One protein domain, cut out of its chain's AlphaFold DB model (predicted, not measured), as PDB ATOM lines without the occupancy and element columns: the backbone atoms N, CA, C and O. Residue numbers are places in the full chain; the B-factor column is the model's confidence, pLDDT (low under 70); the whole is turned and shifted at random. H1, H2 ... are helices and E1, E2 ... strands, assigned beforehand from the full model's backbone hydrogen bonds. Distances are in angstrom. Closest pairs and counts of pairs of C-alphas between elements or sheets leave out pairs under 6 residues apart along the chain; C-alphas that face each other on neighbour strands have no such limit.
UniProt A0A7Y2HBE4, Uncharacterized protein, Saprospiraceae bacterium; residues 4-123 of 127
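What this domain is: This is residues 4 to 123 of the 127 residues of an uncharacterized protein of Saprospiraceae bacterium (UniProt A0A7Y2HBE4). One strongly twisted antiparallel sheet curls round a long helix, H3, with the short helix H1 packed over the E1 edge on the same face and the small helix H2 near the E5 edge. The printed part has 120 residues with three named helices and six named strands, in chain order H1 E1 E2 E3 E4 H2 E5 E6 H3; the sheet order is E1 E2 E3 E4 E6 E5. The class is mixed, helices and strands; the whole is compact, radius of gyration of the C-alphas 14.0 A, spans 41 by 32 by 26 A.

How they stand to each other: Start with E1, residues 17 to 20, E2, 25 to 31, E3, 37 to 44, and E4, 50 to 58, a meander, each strand the antiparallel neighbour of the one before. Within hydrogen-bond range find N 19 and O 27, 2.8 A, N 28 and O 40, 2.9 A, and N 41 and O 53, 2.8 A. E6, residues 86 to 93, is E4's next neighbour, N 52 and O 91 at 2.8 A, and forms a hairpin with edge strand E5, residues 78 to 83, N 79 and O 90 at 2.8 A. The sheet curls round H3, residues 100 to 122; its closest C-alphas to E4 are Glu 118 and Val 56, 4.9 A. H1, residues 4 to 13, is on the same face, height 8.3 A, along E2 at 3 degrees on the local plane. Residues 100 to 104 of H3 alone touch H1, closest C-alphas Lys 104 and Leu 10, 6.1 A. H2, residues 65 to 71, is on the sheet, closest C-alphas Leu 68 and Phe 80, 7.4 A. E4, H2 and E5 make a split strand-helix-strand unit, E6 between its two same-way strands, with a right-handed crossover. Every O i to N i+4 pair is within hydrogen-bond range in H1, H2 and H3.

Where its parts are: Find C-alpha 4 at (414.119, 628.300, 473.941), where H1 begins its 14.3 A. E4 starts at C-alpha 50, (419.712, 634.253, 465.214), and runs 24.7 A; E3 and E6 each run 22.4 A. H3 runs 32.6 A to C-alpha 122 at (406.243, 659.485, 468.264).

The domain as a whole: The C-alphas of Ser 5 and Asn 62, the two farthest apart, are 41.7 A apart. The printed part has no cut, no link is long, and no printed residue is under 70 in pLDDT.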
ATOM      1  N   SER A   4     414.994 627.916 472.825       91.12
ATOM      2  CA  SER A   4     414.119 628.300 473.941       91.12
ATOM      3  C   SER A   4     414.923 628.509 475.233       91.12
ATOM      4  O   SER A   4     414.841 629.570 475.849       91.12
ATOM      5  N   SER A   5     415.832 627.583 475.577       92.50
ATOM      6  CA  SER A   5     416.666 627.748 476.781       92.50
ATOM      7  C   SER A   5     417.615 628.947 476.718       92.50
ATOM      8  O   SER A   5     417.875 629.576 477.740       92.50
ATOM      9  N   THR A   6     418.135 629.281 475.533       92.56
ATOM     10  CA  THR A   6     419.005 630.452 475.374       92.56
ATOM     11  C   THR A   6     418.201 631.740 475.480       92.56
ATOM     12  O   THR A   6     418.645 632.663 476.149       92.56
ATOM     13  N   MET A   7     417.014 631.803 474.877       95.44
ATOM     14  CA  MET A   7     416.144 632.977 474.973       95.44
ATOM     15  C   MET A   7     415.658 633.216 476.408       95.44
ATOM     16  O   MET A   7     415.666 634.358 476.859       95.44
ATOM     17  N   GLN A   8     415.330 632.153 477.150       96.00
ATOM     18  CA  GLN A   8     415.037 632.246 478.582       96.00
ATOM     19  C   GLN A   8     416.244 632.784 479.368       96.00
ATOM     20  O   GLN A   8     416.089 633.733 480.127       96.00
ATOM     21  N   SER A   9     417.450 632.239 479.143       95.75
ATOM     22  CA  SER A   9     418.678 632.718 479.807       95.75
ATOM     23  C   SER A   9     418.932 634.203 479.538       95.75
ATOM     24  O   SER A   9     419.288 634.951 480.446       95.75
ATOM     25  N   LEU A  10     418.733 634.651 478.294       96.19
ATOM     26  CA  LEU A  10     418.899 636.057 477.929       96.19
ATOM     27  C   LEU A  10     417.870 636.952 478.624       96.19
ATOM     28  O   LEU A  10     418.256 638.000 479.132       96.19
ATOM     29  N   ALA A  11     416.601 636.536 478.685       96.69
ATOM     30  CA  ALA A  11     415.564 637.267 479.410       96.69
ATOM     31  C   ALA A  11     415.915 637.407 480.899       96.69
ATOM     32  O   ALA A  11     415.873 638.515 481.430       96.69
ATOM     33  N   ASP A  12     416.350 636.321 481.543       97.06
ATOM     34  CA  ASP A  12     416.747 636.337 482.954       97.06
ATOM     35  C   ASP A  12     417.928 637.298 483.197       97.06
ATOM     36  O   ASP A  12     417.951 638.036 484.181       97.06
ATOM     37  N   GLN A  13     418.900 637.339 482.277       96.31
ATOM     38  CA  GLN A  13     420.082 638.207 482.363       96.31
ATOM     39  C   GLN A  13     419.796 639.702 482.191       96.31
ATOM     40  O   GLN A  13     420.647 640.520 482.560       96.31
ATOM     41  N   VAL A  14     418.662 640.055 481.586       96.19
ATOM     42  CA  VAL A  14     418.218 641.447 481.407       96.19
ATOM     43  C   VAL A  14     417.038 641.794 482.313       96.19
ATOM     44  O   VAL A  14     416.419 642.835 482.120       96.19
ATOM     45  N   GLU A  15     416.714 640.924 483.278       96.19
ATOM     46  CA  GLU A  15     415.552 641.063 484.170       96.19
ATOM     47  C   GLU A  15     414.227 641.241 483.398       96.19
ATOM     48  O   GLU A  15     413.282 641.881 483.855       96.19
ATOM     49  N   GLY A  16     414.172 640.672 482.193       95.50
ATOM     50  CA  GLY A  16     413.038 640.745 481.288       95.50
ATOM     51  C   GLY A  16     412.079 639.572 481.419       95.50
ATOM     52  O   GLY A  16     412.184 638.718 482.298       95.50
ATOM     53  N   SER A  17     411.115 639.525 480.505       96.19
ATOM     54  CA  SER A  17     410.183 638.400 480.381       96.19
ATOM     55  C   SER A  17     410.399 637.658 479.072       96.19
ATOM     56  O   SER A  17     410.663 638.273 478.043       96.19
ATOM     57  N   PHE A  18     410.244 636.339 479.106       96.75
ATOM     58  CA  PHE A  18     410.308 635.463 477.942       96.75
ATOM     59  C   PHE A  18     408.933 634.856 477.665       96.75
ATOM     60  O   PHE A  18     408.196 634.481 478.579       96.75
ATOM     61  N   SER A  19     408.577 634.746 476.391       95.88
ATOM     62  CA  SER A  19     407.412 634.001 475.927       95.88
ATOM     63  C   SER A  19     407.765 633.242 474.657       95.88
ATOM     64  O   SER A  19     408.125 633.833 473.639       95.88
ATOM     65  N   GLU A  20     407.660 631.919 474.715       93.88
ATOM     66  CA  GLU A  20     407.821 631.063 473.544       93.88
ATOM     67  C   GLU A  20     406.564 631.165 472.674       93.88
ATOM     68  O   GLU A  20     405.457 630.907 473.150       93.88
ATOM     69  N   TYR A  21     406.728 631.575 471.414       88.62
ATOM     70  CA  TYR A  21     405.629 631.618 470.452       88.62
ATOM     71  C   TYR A  21     405.544 630.291 469.690       88.62
ATOM     72  O   TYR A  21     404.486 629.665 469.645       88.62
ATOM     73  N   ASP A  22     406.678 629.840 469.145       92.00
ATOM     74  CA  ASP A  22     406.865 628.514 468.558       92.00
ATOM     75  C   ASP A  22     408.349 628.082 468.605       92.00
ATOM     76  O   ASP A  22     409.196 628.757 469.186       92.00
ATOM     77  N   GLU A  23     408.679 626.947 467.978       89.12
ATOM     78  CA  GLU A  23     410.037 626.378 467.965       89.12
ATOM     79  C   GLU A  23     411.107 627.281 467.313       89.12
ATOM     80  O   GLU A  23     412.310 627.081 467.525       89.12
ATOM     81  N   ASN A  24     410.685 628.269 466.519       93.81
ATOM     82  CA  ASN A  24     411.552 629.200 465.809       93.81
ATOM     83  C   ASN A  24     411.377 630.656 466.247       93.81
ATOM     84  O   ASN A  24     412.199 631.488 465.863       93.81
ATOM     85  N   ILE A  25     410.335 630.977 467.010       96.19
ATOM     86  CA  ILE A  25     409.991 632.344 467.383       96.19
ATOM     87  C   ILE A  25     409.800 632.437 468.893       96.19
ATOM     88  O   ILE A  25     408.996 631.729 469.497       96.19
ATOM     89  N   ALA A  26     410.505 633.384 469.499       96.88
ATOM     90  CA  ALA A  26     410.291 633.796 470.876       96.88
ATOM     91  C   ALA A  26     410.089 635.307 470.955       96.88
ATOM     92  O   ALA A  26     410.559 636.057 470.099       96.88
ATOM     93  N   VAL A  27     409.413 635.750 472.004       97.88
ATOM     94  CA  VAL A  27     409.218 637.161 472.321       97.88
ATOM     95  C   VAL A  27     409.866 637.444 473.666       97.88
ATOM     96  O   VAL A  27     409.615 636.734 474.641       97.88
ATOM     97  N   LEU A  28     410.716 638.464 473.705       97.81
ATOM     98  CA  LEU A  28     411.363 638.951 474.915       97.81
ATOM     99  C   LEU A  28     410.862 640.365 475.195       97.81
ATOM    100  O   LEU A  28     410.870 641.210 474.305       97.81
ATOM    101  N   ILE A  29     410.444 640.622 476.429       97.50
ATOM    102  CA  ILE A  29     410.132 641.968 476.913       97.50
ATOM    103  C   ILE A  29     411.345 642.438 477.702       97.50
ATOM    104  O   ILE A  29     411.654 641.871 478.750       97.50
ATOM    105  N   VAL A  30     412.039 643.442 477.172       97.56
ATOM    106  CA  VAL A  30     413.287 643.971 477.725       97.56
ATOM    107  C   VAL A  30     412.991 645.277 478.468       97.56
ATOM    108  O   VAL A  30     412.525 646.225 477.834       97.56
ATOM    109  N   PRO A  31     413.245 645.365 479.784       96.62
ATOM    110  CA  PRO A  31     413.156 646.621 480.520       96.62
ATOM    111  C   PRO A  31     414.214 647.609 480.015       96.62
ATOM    112  O   PRO A  31     415.390 647.260 479.904       96.62
ATOM    113  N   ILE A  32     413.806 648.842 479.712       94.19
ATOM    114  CA  ILE A  32     414.715 649.929 479.316       94.19
ATOM    115  C   ILE A  32     414.981 650.860 480.501       94.19
ATOM    116  O   ILE A  32     416.124 651.245 480.752       94.19
ATOM    117  N   ASP A  33     413.931 651.195 481.247       88.38
ATOM    118  CA  ASP A  33     413.986 651.906 482.525       88.38
ATOM    119  C   ASP A  33     412.863 651.414 483.462       88.38
ATOM    120  O   ASP A  33     412.264 650.370 483.215       88.38
ATOM    121  N   GLU A  34     412.591 652.124 484.565       82.06
ATOM    122  CA  GLU A  34     411.601 651.702 485.571       82.06
ATOM    123  C   GLU A  34     410.177 651.518 485.014       82.06
ATOM    124  O   GLU A  34     409.371 650.805 485.624       82.06
ATOM    125  N   HIS A  35     409.833 652.168 483.897       86.06
ATOM    126  CA  HIS A  35     408.468 652.185 483.363       86.06
ATOM    127  C   HIS A  35     408.367 651.879 481.868       86.06
ATOM    128  O   HIS A  35     407.250 651.672 481.395       86.06
ATOM    129  N   ARG A  36     409.485 651.827 481.142       89.88
ATOM    130  CA  ARG A  36     409.521 651.553 479.704       89.88
ATOM    131  C   ARG A  36     410.078 650.175 479.411       89.88
ATOM    132  O   ARG A  36     411.080 649.739 479.986       89.88
ATOM    133  N   PHE A  37     409.430 649.513 478.465       94.75
ATOM    134  CA  PHE A  37     409.734 648.149 478.067       94.75
ATOM    135  C   PHE A  37     409.705 648.050 476.553       94.75
ATOM    136  O   PHE A  37     408.749 648.492 475.928       94.75
ATOM    137  N   GLN A  38     410.701 647.385 475.976       97.00
ATOM    138  CA  GLN A  38     410.734 647.127 474.545       97.00
ATOM    139  C   GLN A  38     410.451 645.657 474.251       97.00
ATOM    140  O   GLN A  38     411.080 644.754 474.810       97.00
ATOM    141  N   THR A  39     409.540 645.413 473.314       97.81
ATOM    142  CA  THR A  39     409.272 644.066 472.802       97.81
ATOM    143  C   THR A  39     410.265 643.704 471.700       97.81
ATOM    144  O   THR A  39     410.313 644.358 470.659       97.81
ATOM    145  N   VAL A  40     411.011 642.614 471.890       98.38
ATOM    146  CA  VAL A  40     411.968 642.075 470.917       98.38
ATOM    147  C   VAL A  40     411.551 640.676 470.471       98.38
ATOM    148  O   VAL A  40     411.495 639.728 471.254       98.38
ATOM    149  N   TYR A  41     411.311 640.529 469.174       98.00
ATOM    150  CA  TYR A  41     411.079 639.247 468.524       98.00
ATOM    151  C   TYR A  41     412.407 638.577 468.197       98.00
ATOM    152  O   TYR A  41     413.271 639.157 467.536       98.00
ATOM    153  N   CYS A  42     412.548 637.331 468.620       97.00
ATOM    154  CA  CYS A  42     413.722 636.509 468.399       97.00
ATOM    155  C   CYS A  42     413.371 635.402 467.412       97.00
ATOM    156  O   CYS A  42     412.452 634.624 467.655       97.00
ATOM    157  N   TYR A  43     414.119 635.323 466.318       96.38
ATOM    158  CA  TYR A  43     413.936 634.342 465.259       96.38
ATOM    159  C   TYR A  43     415.136 633.402 465.202       96.38
ATOM    160  O   TYR A  43     416.291 633.834 465.106       96.38
ATOM    161  N   ASN A  44     414.849 632.108 465.218       94.38
ATOM    162  CA  ASN A  44     415.794 631.045 464.942       94.38
ATOM    163  C   ASN A  44     415.884 630.823 463.427       94.38
ATOM    164  O   ASN A  44     414.988 630.248 462.814       94.38
ATOM    165  N   GLU A  45     416.993 631.229 462.810       93.12
ATOM    166  CA  GLU A  45     417.242 631.033 461.371       93.12
ATOM    167  C   GLU A  45     417.830 629.635 461.075       93.12
ATOM    168  O   GLU A  45     418.506 629.407 460.061       93.12
ATOM    169  N   GLY A  46     417.630 628.688 461.996       87.31
ATOM    170  CA  GLY A  46     418.207 627.352 461.960       87.31
ATOM    171  C   GLY A  46     419.739 627.403 462.005       87.31
ATOM    172  O   GLY A  46     420.309 628.172 462.774       87.31
ATOM    173  N   PRO A  47     420.460 626.624 461.178       83.50
ATOM    174  CA  PRO A  47     421.924 626.562 461.237       83.50
ATOM    175  C   PRO A  47     422.615 627.876 460.839       83.50
ATOM    176  O   PRO A  47     423.824 628.002 461.024       83.50
ATOM    177  N   LYS A  48     421.878 628.837 460.264       85.94
ATOM    178  CA  LYS A  48     422.442 630.111 459.812       85.94
ATOM    179  C   LYS A  48     422.729 631.043 460.979       85.94
ATOM    180  O   LYS A  48     423.796 631.645 461.004       85.94
ATOM    181  N   GLY A  49     421.810 631.190 461.928       91.44
ATOM    182  CA  GLY A  49     421.927 632.285 462.878       91.44
ATOM    183  C   GLY A  49     420.705 632.545 463.734       91.44
ATOM    184  O   GLY A  49     419.729 631.799 463.721       91.44
ATOM    185  N   LEU A  50     420.795 633.653 464.455       94.69
ATOM    186  CA  LEU A  50     419.712 634.253 465.214       94.69
ATOM    187  C   LEU A  50     419.476 635.667 464.717       94.69
ATOM    188  O   LEU A  50     420.407 636.348 464.272       94.69
ATOM    189  N   ARG A  51     418.231 636.107 464.833       96.38
ATOM    190  CA  ARG A  51     417.821 637.455 464.476       96.38
ATOM    191  C   ARG A  51     416.911 638.027 465.556       96.38
ATOM    192  O   ARG A  51     415.909 637.415 465.898       96.38
ATOM    193  N   PHE A  52     417.261 639.206 466.048       98.00
ATOM    194  CA  PHE A  52     416.467 640.006 466.974       98.00
ATOM    195  C   PHE A  52     415.835 641.152 466.199       98.00
ATOM    196  O   PHE A  52     416.526 641.812 465.421       98.00
ATOM    197  N   ILE A  53     414.538 641.382 466.376       98.44
ATOM    198  CA  ILE A  53     413.791 642.450 465.714       98.44
ATOM    199  C   ILE A  53     412.941 643.172 466.745       98.44
ATOM    200  O   ILE A  53     412.176 642.540 467.467       98.44
ATOM    201  N   SER A  54     413.010 644.496 466.735       98.31
ATOM    202  CA  SER A  54     412.076 645.348 467.455       98.31
ATOM    203  C   SER A  54     411.422 646.335 466.496       98.31
ATOM    204  O   SER A  54     412.073 646.865 465.589       98.31
ATOM    205  N   LYS A  55     410.119 646.542 466.668       97.62
ATOM    206  CA  LYS A  55     409.346 647.543 465.929       97.62
ATOM    207  C   LYS A  55     409.605 648.924 466.532       97.62
ATOM    208  O   LYS A  55     409.848 649.012 467.726       97.62
ATOM    209  N   VAL A  56     409.587 649.962 465.695       96.31
ATOM    210  CA  VAL A  56     409.741 651.361 466.122       96.31
ATOM    211  C   VAL A  56     408.432 652.116 465.902       96.31
ATOM    212  O   VAL A  56     407.688 652.382 466.828       96.31
ATOM    213  N   CYS A  57     408.090 652.447 464.659       95.44
ATOM    214  CA  CYS A  57     406.848 653.156 464.352       95.44
ATOM    215  C   CYS A  57     406.466 652.986 462.879       95.44
ATOM    216  O   CYS A  57     407.205 652.384 462.093       95.44
ATOM    217  N   GLU A  58     405.284 653.471 462.505       96.62
ATOM    218  CA  GLU A  58     404.897 653.570 461.098       96.62
ATOM    219  C   GLU A  58     405.752 654.629 460.382       96.62
ATOM    220  O   GLU A  58     406.149 655.637 460.966       96.62
ATOM    221  N   VAL A  59     406.080 654.382 459.116       95.94
ATOM    222  CA  VAL A  59     406.861 655.307 458.301       95.94
ATOM    223  C   VAL A  59     405.974 656.457 457.836       95.94
ATOM    224  O   VAL A  59     404.953 656.249 457.181       95.94
ATOM    225  N   GLU A  60     406.415 657.678 458.128       92.62
ATOM    226  CA  GLU A  60     405.776 658.921 457.703       92.62
ATOM    227  C   GLU A  60     406.635 659.666 456.669       92.62
ATOM    228  O   GLU A  60     407.859 659.519 456.632       92.62
ATOM    229  N   GLU A  61     406.012 660.519 455.848       89.56
ATOM    230  CA  GLU A  61     406.698 661.261 454.774       89.56
ATOM    231  C   GLU A  61     407.855 662.143 455.276       89.56
ATOM    232  O   GLU A  61     408.846 662.322 454.569       89.56
ATOM    233  N   ASN A  62     407.754 662.671 456.500       89.44
ATOM    234  CA  ASN A  62     408.735 663.591 457.085       89.44
ATOM    235  C   ASN A  62     409.727 662.901 458.035       89.44
ATOM    236  O   ASN A  62     410.360 663.567 458.858       89.44
ATOM    237  N   MET A  63     409.863 661.575 457.950       93.00
ATOM    238  CA  MET A  63     410.778 660.828 458.807       93.00
ATOM    239  C   MET A  63     412.235 661.286 458.585       93.00
ATOM    240  O   MET A  63     412.693 661.378 457.440       93.00
ATOM    241  N   PRO A  64     413.008 661.562 459.656       93.19
ATOM    242  CA  PRO A  64     414.375 662.064 459.551       93.19
ATOM    243  C   PRO A  64     415.365 660.937 459.201       93.19
ATOM    244  O   PRO A  64     416.221 660.565 460.002       93.19
ATOM    245  N   PHE A  65     415.278 660.388 457.985       93.81
ATOM    246  CA  PHE A  65     416.120 659.268 457.535       93.81
ATOM    247  C   PHE A  65     417.621 659.554 457.613       93.81
ATOM    248  O   PHE A  65     418.405 658.644 457.868       93.81
ATOM    249  N   GLN A  66     418.032 660.810 457.431       95.12
ATOM    250  CA  GLN A  66     419.430 661.194 457.594       95.12
ATOM    251  C   GLN A  66     419.918 660.958 459.030       95.12
ATOM    252  O   GLN A  66     421.012 660.433 459.213       95.12
ATOM    253  N   ASP A  67     419.108 661.279 460.040       94.88
ATOM    254  CA  ASP A  67     419.469 661.037 461.436       94.88
ATOM    255  C   ASP A  67     419.516 659.532 461.750       94.88
ATOM    256  O   ASP A  67     420.400 659.100 462.482       94.88
ATOM    257  N   LEU A  68     418.604 658.727 461.183       94.31
ATOM    258  CA  LEU A  68     418.613 657.260 461.332       94.31
ATOM    259  C   LEU A  68     419.906 656.650 460.767       94.31
ATOM    260  O   LEU A  68     420.527 655.776 461.375       94.31
ATOM    261  N   LEU A  69     420.336 657.133 459.598       94.19
ATOM    262  CA  LEU A  69     421.581 656.696 458.969       94.19
ATOM    263  C   LEU A  69     422.817 657.175 459.733       94.19
ATOM    264  O   LEU A  69     423.791 656.433 459.807       94.19
ATOM    265  N   ASN A  70     422.778 658.373 460.319       95.44
ATOM    266  CA  ASN A  70     423.856 658.853 461.181       95.44
ATOM    267  C   ASN A  70     423.971 657.991 462.443       95.44
ATOM    268  O   ASN A  70     425.061 657.553 462.766       95.44
ATOM    269  N   GLU A  71     422.861 657.657 463.106       95.06
ATOM    270  CA  GLU A  71     422.888 656.750 464.266       95.06
ATOM    271  C   GLU A  71     423.475 655.376 463.908       95.06
ATOM    272  O   GLU A  71     424.134 654.740 464.726       95.06
ATOM    273  N   SER A  72     423.295 654.928 462.663       92.69
ATOM    274  CA  SER A  72     423.859 653.659 462.198       92.69
ATOM    275  C   SER A  72     425.395 653.611 462.249       92.69
ATOM    276  O   SER A  72     425.951 652.519 462.168       92.69
ATOM    277  N   SER A  73     426.097 654.750 462.365       93.00
ATOM    278  CA  SER A  73     427.552 654.759 462.590       93.00
ATOM    279  C   SER A  73     427.959 654.487 464.035       93.00
ATOM    280  O   SER A  73     429.118 654.152 464.272       93.00
ATOM    281  N   ASP A  74     427.030 654.650 464.976       92.81
ATOM    282  CA  ASP A  74     427.301 654.632 466.416       92.81
ATOM    283  C   ASP A  74     426.839 653.325 467.086       92.81
ATOM    284  O   ASP A  74     427.235 653.040 468.215       92.81
ATOM    285  N   ILE A  75     426.038 652.518 466.384       94.88
ATOM    286  CA  ILE A  75     425.552 651.200 466.821       94.88
ATOM    287  C   ILE A  75     426.442 650.075 466.276       94.88
ATOM    288  O   ILE A  75     426.989 650.180 465.176       94.88
ATOM    289  N   LEU A  76     426.596 648.988 467.036       95.44
ATOM    290  CA  LEU A  76     427.534 647.906 466.709       95.44
ATOM    291  C   LEU A  76     426.852 646.663 466.121       95.44
ATOM    292  O   LEU A  76     427.357 646.054 465.177       95.44
ATOM    293  N   TYR A  77     425.733 646.258 466.707       95.44
ATOM    294  CA  TYR A  77     425.013 645.024 466.404       95.44
ATOM    295  C   TYR A  77     423.750 645.257 465.572       95.44
ATOM    296  O   TYR A  77     423.322 644.367 464.827       95.44
ATOM    297  N   ALA A  78     423.134 646.423 465.733       96.81
ATOM    298  CA  ALA A  78     421.831 646.753 465.196       96.81
ATOM    299  C   ALA A  78     421.895 647.437 463.819       96.81
ATOM    300  O   ALA A  78     422.900 647.996 463.390       96.81
ATOM    301  N   SER A  79     420.779 647.381 463.097       97.19
ATOM    302  CA  SER A  79     420.579 648.045 461.809       97.19
ATOM    303  C   SER A  79     419.111 648.423 461.640       97.19
ATOM    304  O   SER A  79     418.228 647.651 462.025       97.19
ATOM    305  N   PHE A  80     418.842 649.582 461.040       97.81
ATOM    306  CA  PHE A  80     417.481 649.983 460.687       97.81
ATOM    307  C   PHE A  80     417.043 649.345 459.373       97.81
ATOM    308  O   PHE A  80     417.832 649.205 458.435       97.81
ATOM    309  N   TYR A  81     415.765 648.997 459.281       97.31
ATOM    310  CA  TYR A  81     415.143 648.611 458.020       97.31
ATOM    311  C   TYR A  81     413.653 648.946 458.026       97.31
ATOM    312  O   TYR A  81     413.049 649.146 459.078       97.31
ATOM    313  N   ILE A  82     413.072 649.016 456.829       97.12
ATOM    314  CA  ILE A  82     411.646 649.263 456.636       97.12
ATOM    315  C   ILE A  82     411.026 648.021 456.015       97.12
ATOM    316  O   ILE A  82     411.532 647.496 455.022       97.12
ATOM    317  N   GLU A  83     409.909 647.583 456.576       97.12
ATOM    318  CA  GLU A  83     409.105 646.496 456.033       97.12
ATOM    319  C   GLU A  83     407.623 646.810 456.251       97.12
ATOM    320  O   GLU A  83     407.224 647.232 457.333       97.12
ATOM    321  N   ASN A  84     406.792 646.630 455.219       95.94
ATOM    322  CA  ASN A  84     405.339 646.848 455.293       95.94
ATOM    323  C   ASN A  84     404.933 648.205 455.908       95.94
ATOM    324  O   ASN A  84     404.018 648.264 456.723       95.94
ATOM    325  N   ASN A  85     405.615 649.284 455.515       96.19
ATOM    326  CA  ASN A  85     405.416 650.646 456.031       96.19
ATOM    327  C   ASN A  85     405.778 650.859 457.512       96.19
ATOM    328  O   ASN A  85     405.424 651.883 458.075       96.19
ATOM    329  N   PHE A  86     406.512 649.946 458.148       97.38
ATOM    330  CA  PHE A  86     407.006 650.124 459.514       97.38
ATOM    331  C   PHE A  86     408.529 650.180 459.551       97.38
ATOM    332  O   PHE A  86     409.205 649.441 458.833       97.38
ATOM    333  N   LEU A  87     409.055 651.059 460.403       97.56
ATOM    334  CA  LEU A  87     410.459 651.118 460.772       97.56
ATOM    335  C   LEU A  87     410.742 650.080 461.862       97.56
ATOM    336  O   LEU A  87     409.998 649.956 462.837       97.56
ATOM    337  N   TYR A  88     411.853 649.372 461.703       98.38
ATOM    338  CA  TYR A  88     412.328 648.363 462.636       98.38
ATOM    339  C   TYR A  88     413.820 648.526 462.908       98.38
ATOM    340  O   TYR A  88     414.576 649.034 462.075       98.38
ATOM    341  N   VAL A  89     414.240 647.980 464.043       98.25
ATOM    342  CA  VAL A  89     415.639 647.732 464.391       98.25
ATOM    343  C   VAL A  89     415.880 646.228 464.378       98.25
ATOM    344  O   VAL A  89     415.074 645.458 464.901       98.25
ATOM    345  N   ARG A  90     416.985 645.792 463.767       98.06
ATOM    346  CA  ARG A  90     417.387 644.384 463.702       98.06
ATOM    347  C   ARG A  90     418.834 644.177 464.112       98.06
ATOM    348  O   ARG A  90     419.711 644.813 463.532       98.06
ATOM    349  N   GLY A  91     419.071 643.179 464.956       97.06
ATOM    350  CA  GLY A  91     420.377 642.551 465.159       97.06
ATOM    351  C   GLY A  91     420.401 641.139 464.570       97.06
ATOM    352  O   GLY A  91     419.425 640.401 464.698       97.06
ATOM    353  N   THR A  92     421.494 640.751 463.911       95.38
ATOM    354  CA  THR A  92     421.653 639.398 463.347       95.38
ATOM    355  C   THR A  92     423.038 638.856 463.664       95.38
ATOM    356  O   THR A  92     424.032 639.553 463.476       95.38
ATOM    357  N   THR A  93     423.126 637.589 464.067       93.25
ATOM    358  CA  THR A  93     424.411 636.911 464.284       93.25
ATOM    359  C   THR A  93     424.408 635.484 463.755       93.25
ATOM    360  O   THR A  93     423.360 634.844 463.650       93.25
ATOM    361  N   PHE A  94     425.595 634.965 463.442       90.31
ATOM    362  CA  PHE A  94     425.785 633.563 463.089       90.31
ATOM    363  C   PHE A  94     425.921 632.709 464.353       90.31
ATOM    364  O   PHE A  94     426.696 633.033 465.252       90.31
ATOM    365  N   LEU A  95     425.250 631.553 464.390       80.38
ATOM    366  CA  LEU A  95     425.344 630.623 465.527       80.38
ATOM    367  C   LEU A  95     426.773 630.114 465.767       80.38
ATOM    368  O   LEU A  95     427.120 629.766 466.889       80.38
ATOM    369  N   ALA A  96     427.597 630.062 464.719       76.25
ATOM    370  CA  ALA A  96     428.981 629.608 464.812       76.25
ATOM    371  C   ALA A  96     429.889 630.574 465.594       76.25
ATOM    372  O   ALA A  96     430.953 630.162 466.052       76.25
ATOM    373  N   THR A  97     429.497 631.844 465.718       74.38
ATOM    374  CA  THR A  97     430.338 632.912 466.280       74.38
ATOM    375  C   THR A  97     429.667 633.689 467.408       74.38
ATOM    376  O   THR A  97     430.330 634.497 468.050       74.38
ATOM    377  N   GLY A  98     428.371 633.483 467.653       74.69
ATOM    378  CA  GLY A  98     427.650 634.145 468.734       74.69
ATOM    379  C   GLY A  98     428.064 633.601 470.101       74.69
ATOM    380  O   GLY A  98     427.780 632.446 470.415       74.69
ATOM    381  N   SER A  99     428.715 634.433 470.917       87.31
ATOM    382  CA  SER A  99     428.813 634.199 472.359       87.31
ATOM    383  C   SER A  99     427.504 634.604 473.037       87.31
ATOM    384  O   SER A  99     426.766 635.443 472.524       87.31
ATOM    385  N   GLU A 100     427.214 634.029 474.202       89.00
ATOM    386  CA  GLU A 100     426.029 634.402 474.986       89.00
ATOM    387  C   GLU A 100     426.061 635.882 475.401       89.00
ATOM    388  O   GLU A 100     425.055 636.573 475.285       89.00
ATOM    389  N   GLU A 101     427.238 636.395 475.764       91.88
ATOM    390  CA  GLU A 101     427.465 637.820 476.030       91.88
ATOM    391  C   GLU A 101     427.162 638.687 474.798       91.88
ATOM    392  O   GLU A 101     426.393 639.634 474.890       91.88
ATOM    393  N   GLY A 102     427.651 638.308 473.612       93.62
ATOM    394  CA  GLY A 102     427.367 639.055 472.385       93.62
ATOM    395  C   GLY A 102     425.893 639.002 471.970       93.62
ATOM    396  O   GLY A 102     425.391 639.941 471.357       93.62
ATOM    397  N   LEU A 103     425.176 637.923 472.306       94.88
ATOM    398  CA  LEU A 103     423.725 637.844 472.122       94.88
ATOM    399  C   LEU A 103     422.985 638.777 473.079       94.88
ATOM    400  O   LEU A 103     422.027 639.423 472.662       94.88
ATOM    401  N   LYS A 104     423.435 638.862 474.335       96.06
ATOM    402  CA  LYS A 104     422.895 639.802 475.318       96.06
ATOM    403  C   LYS A 104     423.119 641.244 474.869       96.06
ATOM    404  O   LYS A 104     422.160 642.010 474.842       96.06
ATOM    405  N   ASP A 105     424.337 641.597 474.475       96.38
ATOM    406  CA  ASP A 105     424.661 642.955 474.032       96.38
ATOM    407  C   ASP A 105     423.849 643.340 472.789       96.38
ATOM    408  O   ASP A 105     423.284 644.429 472.726       96.38
ATOM    409  N   MET A 106     423.692 642.414 471.838       97.12
ATOM    410  CA  MET A 106     422.830 642.601 470.670       97.12
ATOM    411  C   MET A 106     421.354 642.785 471.044       97.12
ATOM    412  O   MET A 106     420.697 643.663 470.489       97.12
ATOM    413  N   LEU A 107     420.822 641.968 471.960       97.69
ATOM    414  CA  LEU A 107     419.444 642.081 472.446       97.69
ATOM    415  C   LEU A 107     419.200 643.456 473.082       97.69
ATOM    416  O   LEU A 107     418.222 644.123 472.745       97.69
ATOM    417  N   VAL A 108     420.101 643.874 473.975       97.69
ATOM    418  CA  VAL A 108     420.017 645.157 474.680       97.69
ATOM    419  C   VAL A 108     420.130 646.321 473.699       97.69
ATOM    420  O   VAL A 108     419.308 647.233 473.762       97.69
ATOM    421  N   GLU A 109     421.076 646.285 472.756       97.94
ATOM    422  CA  GLU A 109     421.233 647.355 471.766       97.94
ATOM    423  C   GLU A 109     419.994 647.472 470.863       97.94
ATOM    424  O   GLU A 109     419.484 648.571 470.663       97.94
ATOM    425  N   VAL A 110     419.441 646.353 470.372       98.50
ATOM    426  CA  VAL A 110     418.199 646.369 469.573       98.50
ATOM    427  C   VAL A 110     417.040 646.977 470.358       98.50
ATOM    428  O   VAL A 110     416.295 647.789 469.807       98.50
ATOM    429  N   ALA A 111     416.895 646.601 471.630       98.12
ATOM    430  CA  ALA A 111     415.836 647.098 472.496       98.12
ATOM    431  C   ALA A 111     415.971 648.611 472.746       98.12
ATOM    432  O   ALA A 111     415.032 649.369 472.512       98.12
ATOM    433  N   GLN A 112     417.162 649.065 473.143       97.00
ATOM    434  CA  GLN A 112     417.438 650.470 473.456       97.00
ATOM    435  C   GLN A 112     417.348 651.380 472.232       97.00
ATOM    436  O   GLN A 112     416.824 652.488 472.325       97.00
ATOM    437  N   VAL A 113     417.854 650.936 471.078       97.69
ATOM    438  CA  VAL A 113     417.793 651.730 469.844       97.69
ATOM    439  C   VAL A 113     416.348 651.851 469.368       97.69
ATOM    440  O   VAL A 113     415.949 652.934 468.942       97.69
ATOM    441  N   ALA A 114     415.553 650.781 469.458       97.62
ATOM    442  CA  ALA A 114     414.144 650.841 469.087       97.62
ATOM    443  C   ALA A 114     413.359 651.803 469.986       97.62
ATOM    444  O   ALA A 114     412.751 652.728 469.456       97.62
ATOM    445  N   ASP A 115     413.475 651.665 471.310       96.38
ATOM    446  CA  ASP A 115     412.830 652.554 472.287       96.38
ATOM    447  C   ASP A 115     413.252 654.024 472.093       96.38
ATOM    448  O   ASP A 115     412.412 654.922 472.004       96.38
ATOM    449  N   LYS A 116     414.560 654.286 471.942       95.38
ATOM    450  CA  LYS A 116     415.095 655.637 471.708       95.38
ATOM    451  C   LYS A 116     414.436 656.291 470.497       95.38
ATOM    452  O   LYS A 116     414.076 657.470 470.541       95.38
ATOM    453  N   TRP A 117     414.337 655.554 469.394       95.69
ATOM    454  CA  TRP A 117     413.798 656.084 468.149       95.69
ATOM    455  C   TRP A 117     412.284 656.171 468.147       95.69
ATOM    456  O   TRP A 117     411.744 657.135 467.608       95.69
ATOM    457  N   GLU A 118     411.605 655.235 468.791       94.00
ATOM    458  CA  GLU A 118     410.163 655.277 468.977       94.00
ATOM    459  C   GLU A 118     409.773 656.514 469.784       94.00
ATOM    460  O   GLU A 118     408.965 657.324 469.319       94.00
ATOM    461  N   ASN A 119     410.445 656.740 470.916       91.75
ATOM    462  CA  ASN A 119     410.235 657.918 471.744       91.75
ATOM    463  C   ASN A 119     410.551 659.216 470.981       91.75
ATOM    464  O   ASN A 119     409.762 660.160 471.013       91.75
ATOM    465  N   LYS A 120     411.671 659.259 470.239       92.25
ATOM    466  CA  LYS A 120     412.066 660.433 469.438       92.25
ATOM    467  C   LYS A 120     411.050 660.764 468.340       92.25
ATOM    468  O   LYS A 120     410.840 661.943 468.062       92.25
ATOM    469  N   LEU A 121     410.478 659.757 467.680       91.62
ATOM    470  CA  LEU A 121     409.617 659.943 466.508       91.62
ATOM    471  C   LEU A 121     408.150 660.150 466.873       91.62
ATOM    472  O   LEU A 121     407.465 660.917 466.204       91.62
ATOM    473  N   THR A 122     407.670 659.484 467.918       87.12
ATOM    474  CA  THR A 122     406.243 659.485 468.264       87.12
ATOM    475  C   THR A 122     405.934 660.322 469.502       87.12
ATOM    476  O   THR A 122     404.788 660.725 469.704       87.12
ATOM    477  N   GLY A 123     406.936 660.598 470.346       77.50
ATOM    478  CA  GLY A 123     406.725 661.192 471.668       77.50
ATOM    479  C   GLY A 123     405.897 660.310 472.611       77.50
ATOM    480  O   GLY A 123     405.466 660.792 473.659       77.50
TER     481      GLY A 123